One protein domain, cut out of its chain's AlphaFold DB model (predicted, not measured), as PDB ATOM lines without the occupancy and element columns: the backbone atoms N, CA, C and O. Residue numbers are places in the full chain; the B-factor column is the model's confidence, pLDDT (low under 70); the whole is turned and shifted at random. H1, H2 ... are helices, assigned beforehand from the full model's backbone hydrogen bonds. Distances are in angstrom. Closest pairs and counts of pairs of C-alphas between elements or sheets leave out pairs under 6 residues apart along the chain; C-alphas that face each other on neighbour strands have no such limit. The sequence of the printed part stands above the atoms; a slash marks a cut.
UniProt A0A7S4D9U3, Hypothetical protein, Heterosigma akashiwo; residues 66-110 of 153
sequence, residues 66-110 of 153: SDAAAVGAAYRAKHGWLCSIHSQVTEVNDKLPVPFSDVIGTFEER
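AT A GLANCE: This is residues 66 to 110 of the 153 residues of the protein "Hypothetical protein" of Heterosigma akashiwo (UniProt A0A7S4D9U3). One long helix, H1, makes the length of this domain; residues 88 to 93, of which 88 and 89 belong to H1, stick out, and the link after H1 then folds back along H1. On this returning stretch the small helix H2 packs on the middle part of H1, and a tail without a named element follows it. The printed part has 45 residues with two named helices, H1 then H2, and no named strand; the class is all helix. The whole is loose, with a radius of gyration of the C-alphas of 12.4 A, and its outline is a rod spanning 41 by 18 by 11 A.

IN THESE COORDINATES: Find C-alpha 68 at (-72.441, -68.350, 140.668); from there H1, residues 68 to 89, runs 31.6 A to C-alpha 89 at (-43.749, -58.086, 148.968). Look next at Phe 100, where H2, residues 100 to 104, begins; it ends at C-alpha 104 at (-60.142, -67.573, 138.960).

HOW THE PARTS SIT: Start from H1 and look at its residues 75 to 79, with which alone it touches H2. The closest C-alphas of the two helices are those of His 79 and Val 103, 6.1 A apart, and 5 pairs of C-alphas are within 8 A. Their centres are 9.0 A apart. In H2 every O i to N i+4 pair is within hydrogen-bond range; in H1, 17 of 18 are.

THE WHOLE: The two C-alphas farthest apart are those of Ser 66 and Asn 93, at 40.9 A, while the C-alphas of Ser 66 and Arg 110, the first and last printed, are 11.8 A apart. The printed part has no cut, and the 10 residues between H1 and H2 make a short link. The mean pLDDT of the printed part is 88.1; look at residues 92 to 94 for the model's low confidence, under 70.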
ATOM      1  N   SER A  66     -74.271 -74.265 140.600       76.81
ATOM      2  CA  SER A  66     -75.506 -73.474 140.524       76.81
ATOM      3  C   SER A  66     -75.421 -72.107 141.214       76.81
ATOM      4  O   SER A  66     -76.180 -71.209 140.862       76.81
ATOM      5  N   ASP A  67     -74.511 -71.930 142.178       84.62
ATOM      6  CA  ASP A  67     -74.387 -70.699 142.973       84.62
ATOM      7  C   ASP A  67     -73.240 -69.799 142.481       84.62
ATOM      8  O   ASP A  67     -72.195 -69.631 143.117       84.62
ATOM      9  N   ALA A  68     -73.430 -69.227 141.291       86.62
ATOM     10  CA  ALA A  68     -72.441 -68.350 140.668       86.62
ATOM     11  C   ALA A  68     -72.139 -67.097 141.513       86.62
ATOM     12  O   ALA A  68     -71.016 -66.589 141.481       86.62
ATOM     13  N   ALA A  69     -73.117 -66.609 142.286       90.88
ATOM     14  CA  ALA A  69     -72.961 -65.427 143.125       90.88
ATOM     15  C   ALA A  69     -72.048 -65.705 144.325       90.88
ATOM     16  O   ALA A  69     -71.088 -64.958 144.541       90.88
ATOM     17  N   ALA A  70     -72.285 -66.795 145.066       92.62
ATOM     18  CA  ALA A  70     -71.438 -67.170 146.196       92.62
ATOM     19  C   ALA A  70     -70.004 -67.491 145.751       92.62
ATOM     20  O   ALA A  70     -69.042 -67.009 146.351       92.62
ATOM     21  N   VAL A  71     -69.851 -68.234 144.650       90.88
ATOM     22  CA  VAL A  71     -68.534 -68.535 144.065       90.88
ATOM     23  C   VAL A  71     -67.816 -67.254 143.632       90.88
ATOM     24  O   VAL A  71     -66.636 -67.069 143.930       90.88
ATOM     25  N   GLY A  72     -68.524 -66.324 142.985       92.81
ATOM     26  CA  GLY A  72     -67.978 -65.019 142.614       92.81
ATOM     27  C   GLY A  72     -67.514 -64.205 143.826       92.81
ATOM     28  O   GLY A  72     -66.427 -63.626 143.801       92.81
ATOM     29  N   ALA A  73     -68.288 -64.200 144.914       96.31
ATOM     30  CA  ALA A  73     -67.914 -63.534 146.160       96.31
ATOM     31  C   ALA A  73     -66.648 -64.147 146.782       96.31
ATOM     32  O   ALA A  73     -65.740 -63.407 147.170       96.31
ATOM     33  N   ALA A  74     -66.544 -65.478 146.804       95.56
ATOM     34  CA  ALA A  74     -65.357 -66.183 147.283       95.56
ATOM     35  C   ALA A  74     -64.110 -65.846 146.444       95.56
ATOM     36  O   ALA A  74     -63.055 -65.545 147.008       95.56
ATOM     37  N   TYR A  75     -64.228 -65.797 145.112       95.62
ATOM     38  CA  TYR A  75     -63.123 -65.373 144.245       95.62
ATOM     39  C   TYR A  75     -62.700 -63.926 144.495       95.62
ATOM     40  O   TYR A  75     -61.504 -63.642 144.540       95.62
ATOM     41  N   ARG A  76     -63.646 -63.006 144.717       96.88
ATOM     42  CA  ARG A  76     -63.321 -61.612 145.061       96.88
ATOM     43  C   ARG A  76     -62.635 -61.493 146.424       96.88
ATOM     44  O   ARG A  76     -61.709 -60.699 146.560       96.88
ATOM     45  N   ALA A  77     -63.036 -62.294 147.414       97.44
ATOM     46  CA  ALA A  77     -62.364 -62.341 148.714       97.44
ATOM     47  C   ALA A  77     -60.921 -62.863 148.585       97.44
ATOM     48  O   ALA A  77     -59.989 -62.234 149.087       97.44
ATOM     49  N   LYS A  78     -60.725 -63.957 147.834       96.12
ATOM     50  CA  LYS A  78     -59.397 -64.493 147.494       96.12
ATOM     51  C   LYS A  78     -58.541 -63.445 146.776       96.12
ATOM     52  O   LYS A  78     -57.378 -63.273 147.123       96.12
ATOM     53  N   HIS A  79     -59.113 -62.718 145.814       96.56
ATOM     54  CA  HIS A  79     -58.423 -61.654 145.078       96.56
ATOM     55  C   HIS A  79     -57.948 -60.526 145.996       96.56
ATOM     56  O   HIS A  79     -56.781 -60.146 145.938       96.56
ATOM     57  N   GLY A  80     -58.813 -60.043 146.895       95.44
ATOM     58  CA  GLY A  80     -58.447 -59.018 147.875       95.44
ATOM     59  C   GLY A  80     -57.304 -59.458 148.794       95.44
ATOM     60  O   GLY A  80     -56.362 -58.697 149.020       95.44
ATOM     61  N   TRP A  81     -57.344 -60.707 149.266       95.50
ATOM     62  CA  TRP A  81     -56.275 -61.288 150.080       95.50
ATOM     63  C   TRP A  81     -54.945 -61.393 149.315       95.50
ATOM     64  O   TRP A  81     -53.912 -60.956 149.824       95.50
ATOM     65  N   LEU A  82     -54.967 -61.880 148.068       93.62
ATOM     66  CA  LEU A  82     -53.768 -61.988 147.227       93.62
ATOM     67  C   LEU A  82     -53.148 -60.622 146.913       93.62
ATOM     68  O   LEU A  82     -51.936 -60.468 147.026       93.62
ATOM     69  N   CYS A  83     -53.958 -59.612 146.590       92.62
ATOM     70  CA  CYS A  83     -53.480 -58.242 146.379       92.62
ATOM     71  C   CYS A  83     -52.854 -57.640 147.648       92.62
ATOM     72  O   CYS A  83     -51.835 -56.949 147.573       92.62
ATOM     73  N   SER A  84     -53.428 -57.922 148.823       91.81
ATOM     74  CA  SER A  84     -52.877 -57.472 150.105       91.81
ATOM     75  C   SER A  84     -51.495 -58.067 150.369       91.81
ATOM     76  O   SER A  84     -50.597 -57.335 150.778       91.81
ATOM     77  N   ILE A  85     -51.298 -59.357 150.088       90.50
ATOM     78  CA  ILE A  85     -49.986 -60.000 150.223       90.50
ATOM     79  C   ILE A  85     -49.018 -59.462 149.173       90.50
ATOM     80  O   ILE A  85     -47.901 -59.084 149.510       90.50
ATOM     81  N   HIS A  86     -49.451 -59.376 147.913       87.25
ATOM     82  CA  HIS A  86     -48.606 -58.924 146.812       87.25
ATOM     83  C   HIS A  86     -48.018 -57.536 147.099       87.25
ATOM     84  O   HIS A  86     -46.806 -57.368 147.072       87.25
ATOM     85  N   SER A  87     -48.853 -56.583 147.529       84.88
ATOM     86  CA  SER A  87     -48.436 -55.207 147.841       84.88
ATOM     87  C   SER A  87     -47.484 -55.043 149.039       84.88
ATOM     88  O   SER A  87     -46.901 -53.962 149.201       84.88
ATOM     89  N   GLN A  88     -47.347 -56.071 149.885       83.62
ATOM     90  CA  GLN A  88     -46.380 -56.115 150.990       83.62
ATOM     91  C   GLN A  88     -45.007 -56.631 150.543       83.62
ATOM     92  O   GLN A  88     -44.013 -56.340 151.203       83.62
ATOM     93  N   VAL A  89     -44.956 -57.395 149.447       80.50
ATOM     94  CA  VAL A  89     -43.749 -58.086 148.968       80.50
ATOM     95  C   VAL A  89     -43.134 -57.385 147.750       80.50
ATOM     96  O   VAL A  89     -41.925 -57.478 147.557       80.50
ATOM     97  N   THR A  90     -43.918 -56.658 146.945       79.56
ATOM     98  CA  THR A  90     -43.408 -55.914 145.780       79.56
ATOM     99  C   THR A  90     -42.875 -54.520 146.113       79.56
ATOM    100  O   THR A  90     -43.394 -53.805 146.981       79.56
ATOM    101  N   GLU A  91     -41.825 -54.119 145.386       72.94
ATOM    102  CA  GLU A  91     -41.239 -52.779 145.466       72.94
ATOM    103  C   GLU A  91     -42.261 -51.687 145.111       72.94
ATOM    104  O   GLU A  91     -43.228 -51.900 144.380       72.94
ATOM    105  N   VAL A  92     -42.040 -50.481 145.641       65.44
ATOM    106  CA  VAL A  92     -43.004 -49.363 145.625       65.44
ATOM    107  C   VAL A  92     -43.486 -48.986 144.217       65.44
ATOM    108  O   VAL A  92     -44.622 -48.539 144.076       65.44
ATOM    109  N   ASN A  93     -42.668 -49.211 143.186       63.00
ATOM    110  CA  ASN A  93     -42.960 -48.808 141.811       63.00
ATOM    111  C   ASN A  93     -43.732 -49.853 140.982       63.00
ATOM    112  O   ASN A  93     -44.118 -49.524 139.865       63.00
ATOM    113  N   ASP A  94     -43.991 -51.059 141.507       69.56
ATOM    114  CA  ASP A  94     -44.606 -52.165 140.743       69.56
ATOM    115  C   ASP A  94     -45.810 -52.808 141.466       69.56
ATOM    116  O   ASP A  94     -46.098 -53.997 141.358       69.56
ATOM    117  N   LYS A  95     -46.541 -52.007 142.253       73.25
ATOM    118  CA  LYS A  95     -47.711 -52.449 143.041       73.25
ATOM    119  C   LYS A  95     -48.992 -52.560 142.213       73.25
ATOM    120  O   LYS A  95     -50.038 -52.036 142.607       73.25
ATOM    121  N   LEU A  96     -48.934 -53.219 141.059       83.44
ATOM    122  CA  LEU A  96     -50.152 -53.518 140.314       83.44
ATOM    123  C   LEU A  96     -50.989 -54.559 141.087       83.44
ATOM    124  O   LEU A  96     -50.430 -55.458 141.721       83.44
ATOM    125  N   PRO A  97     -52.331 -54.468 141.079       87.38
ATOM    126  CA  PRO A  97     -53.164 -55.533 141.619       87.38
ATOM    127  C   PRO A  97     -52.911 -56.848 140.878       87.38
ATOM    128  O   PRO A  97     -52.727 -56.849 139.661       87.38
ATOM    129  N   VAL A  98     -52.982 -57.968 141.599       91.50
ATOM    130  CA  VAL A  98     -52.932 -59.305 140.991       91.50
ATOM    131  C   VAL A  98     -54.041 -59.401 139.929       91.50
ATOM    132  O   VAL A  98     -55.187 -59.065 140.243       91.50
ATOM    133  N   PRO A  99     -53.760 -59.829 138.686       93.81
ATOM    134  CA  PRO A  99     -54.793 -60.007 137.672       93.81
ATOM    135  C   PRO A  99     -55.876 -60.983 138.136       93.81
ATOM    136  O   PRO A  99     -55.592 -62.053 138.673       93.81
ATOM    137  N   PHE A 100     -57.148 -60.636 137.926       94.50
ATOM    138  CA  PHE A 100     -58.248 -61.486 138.393       94.50
ATOM    139  C   PHE A 100     -58.302 -62.839 137.664       94.50
ATOM    140  O   PHE A 100     -58.734 -63.826 138.256       94.50
ATOM    141  N   SER A 101     -57.808 -62.902 136.422       93.25
ATOM    142  CA  SER A 101     -57.624 -64.144 135.653       93.25
ATOM    143  C   SER A 101     -56.830 -65.192 136.427       93.25
ATOM    144  O   SER A 101     -57.210 -66.358 136.457       93.25
ATOM    145  N   ASP A 102     -55.787 -64.757 137.129       91.75
ATOM    146  CA  ASP A 102     -54.862 -65.637 137.846       91.75
ATOM    147  C   ASP A 102     -55.499 -66.153 139.145       91.75
ATOM    148  O   ASP A 102     -55.123 -67.190 139.690       91.75
ATOM    149  N   VAL A 103     -56.513 -65.440 139.647       93.94
ATOM    150  CA  VAL A 103     -57.282 -65.833 140.831       93.94
ATOM    151  C   VAL A 103     -58.306 -66.909 140.498       93.94
ATOM    152  O   VAL A 103     -58.479 -67.843 141.294       93.94
ATOM    153  N   ILE A 104     -59.006 -66.737 139.371       91.88
ATOM    154  CA  ILE A 104     -60.142 -67.573 138.960       91.88
ATOM    155  C   ILE A 104     -59.734 -68.788 138.130       91.88
ATOM    156  O   ILE A 104     -60.505 -69.742 138.089       91.88
ATOM    157  N   GLY A 105     -58.563 -68.758 137.492       90.75
ATOM    158  CA  GLY A 105     -58.048 -69.866 136.695       90.75
ATOM    159  C   GLY A 105     -58.817 -70.117 135.393       90.75
ATOM    160  O   GLY A 105     -59.514 -69.250 134.850       90.75
ATOM    161  N   THR A 106     -58.659 -71.332 134.882       91.06
ATOM    162  CA  THR A 106     -59.218 -71.822 133.614       91.06
ATOM    163  C   THR A 106     -60.698 -72.202 133.724       91.06
ATOM    164  O   THR A 106     -61.281 -72.250 134.809       91.06
ATOM    165  N   PHE A 107     -61.357 -72.457 132.591       89.88
ATOM    166  CA  PHE A 107     -62.764 -72.884 132.584       89.88
ATOM    167  C   PHE A 107     -62.926 -74.267 133.218       89.88
ATOM    168  O   PHE A 107     -63.861 -74.485 133.991       89.88
ATOM    169  N   GLU A 108     -61.979 -75.161 132.954       86.69
ATOM    170  CA  GLU A 108     -61.924 -76.521 133.474       86.69
ATOM    171  C   GLU A 108     -61.837 -76.525 135.004       86.69
ATOM    172  O   GLU A 108     -62.639 -77.186 135.662       86.69
ATOM    173  N   GLU A 109     -60.941 -75.718 135.580       88.31
ATOM    174  CA  GLU A 109     -60.799 -75.560 137.038       88.31
ATOM    175  C   GLU A 109     -62.064 -74.996 137.695       88.31
ATOM    176  O   GLU A 109     -62.362 -75.280 138.855       88.31
ATOM    177  N   ARG A 110     -62.843 -74.218 136.939       88.50
ATOM    178  CA  ARG A 110     -64.110 -73.629 137.385       88.50
ATOM    179  C   ARG A 110     -65.312 -74.547 137.162       88.50
ATOM    180  O   ARG A 110     -66.435 -74.144 137.467       88.50
TER     181      ARG A 110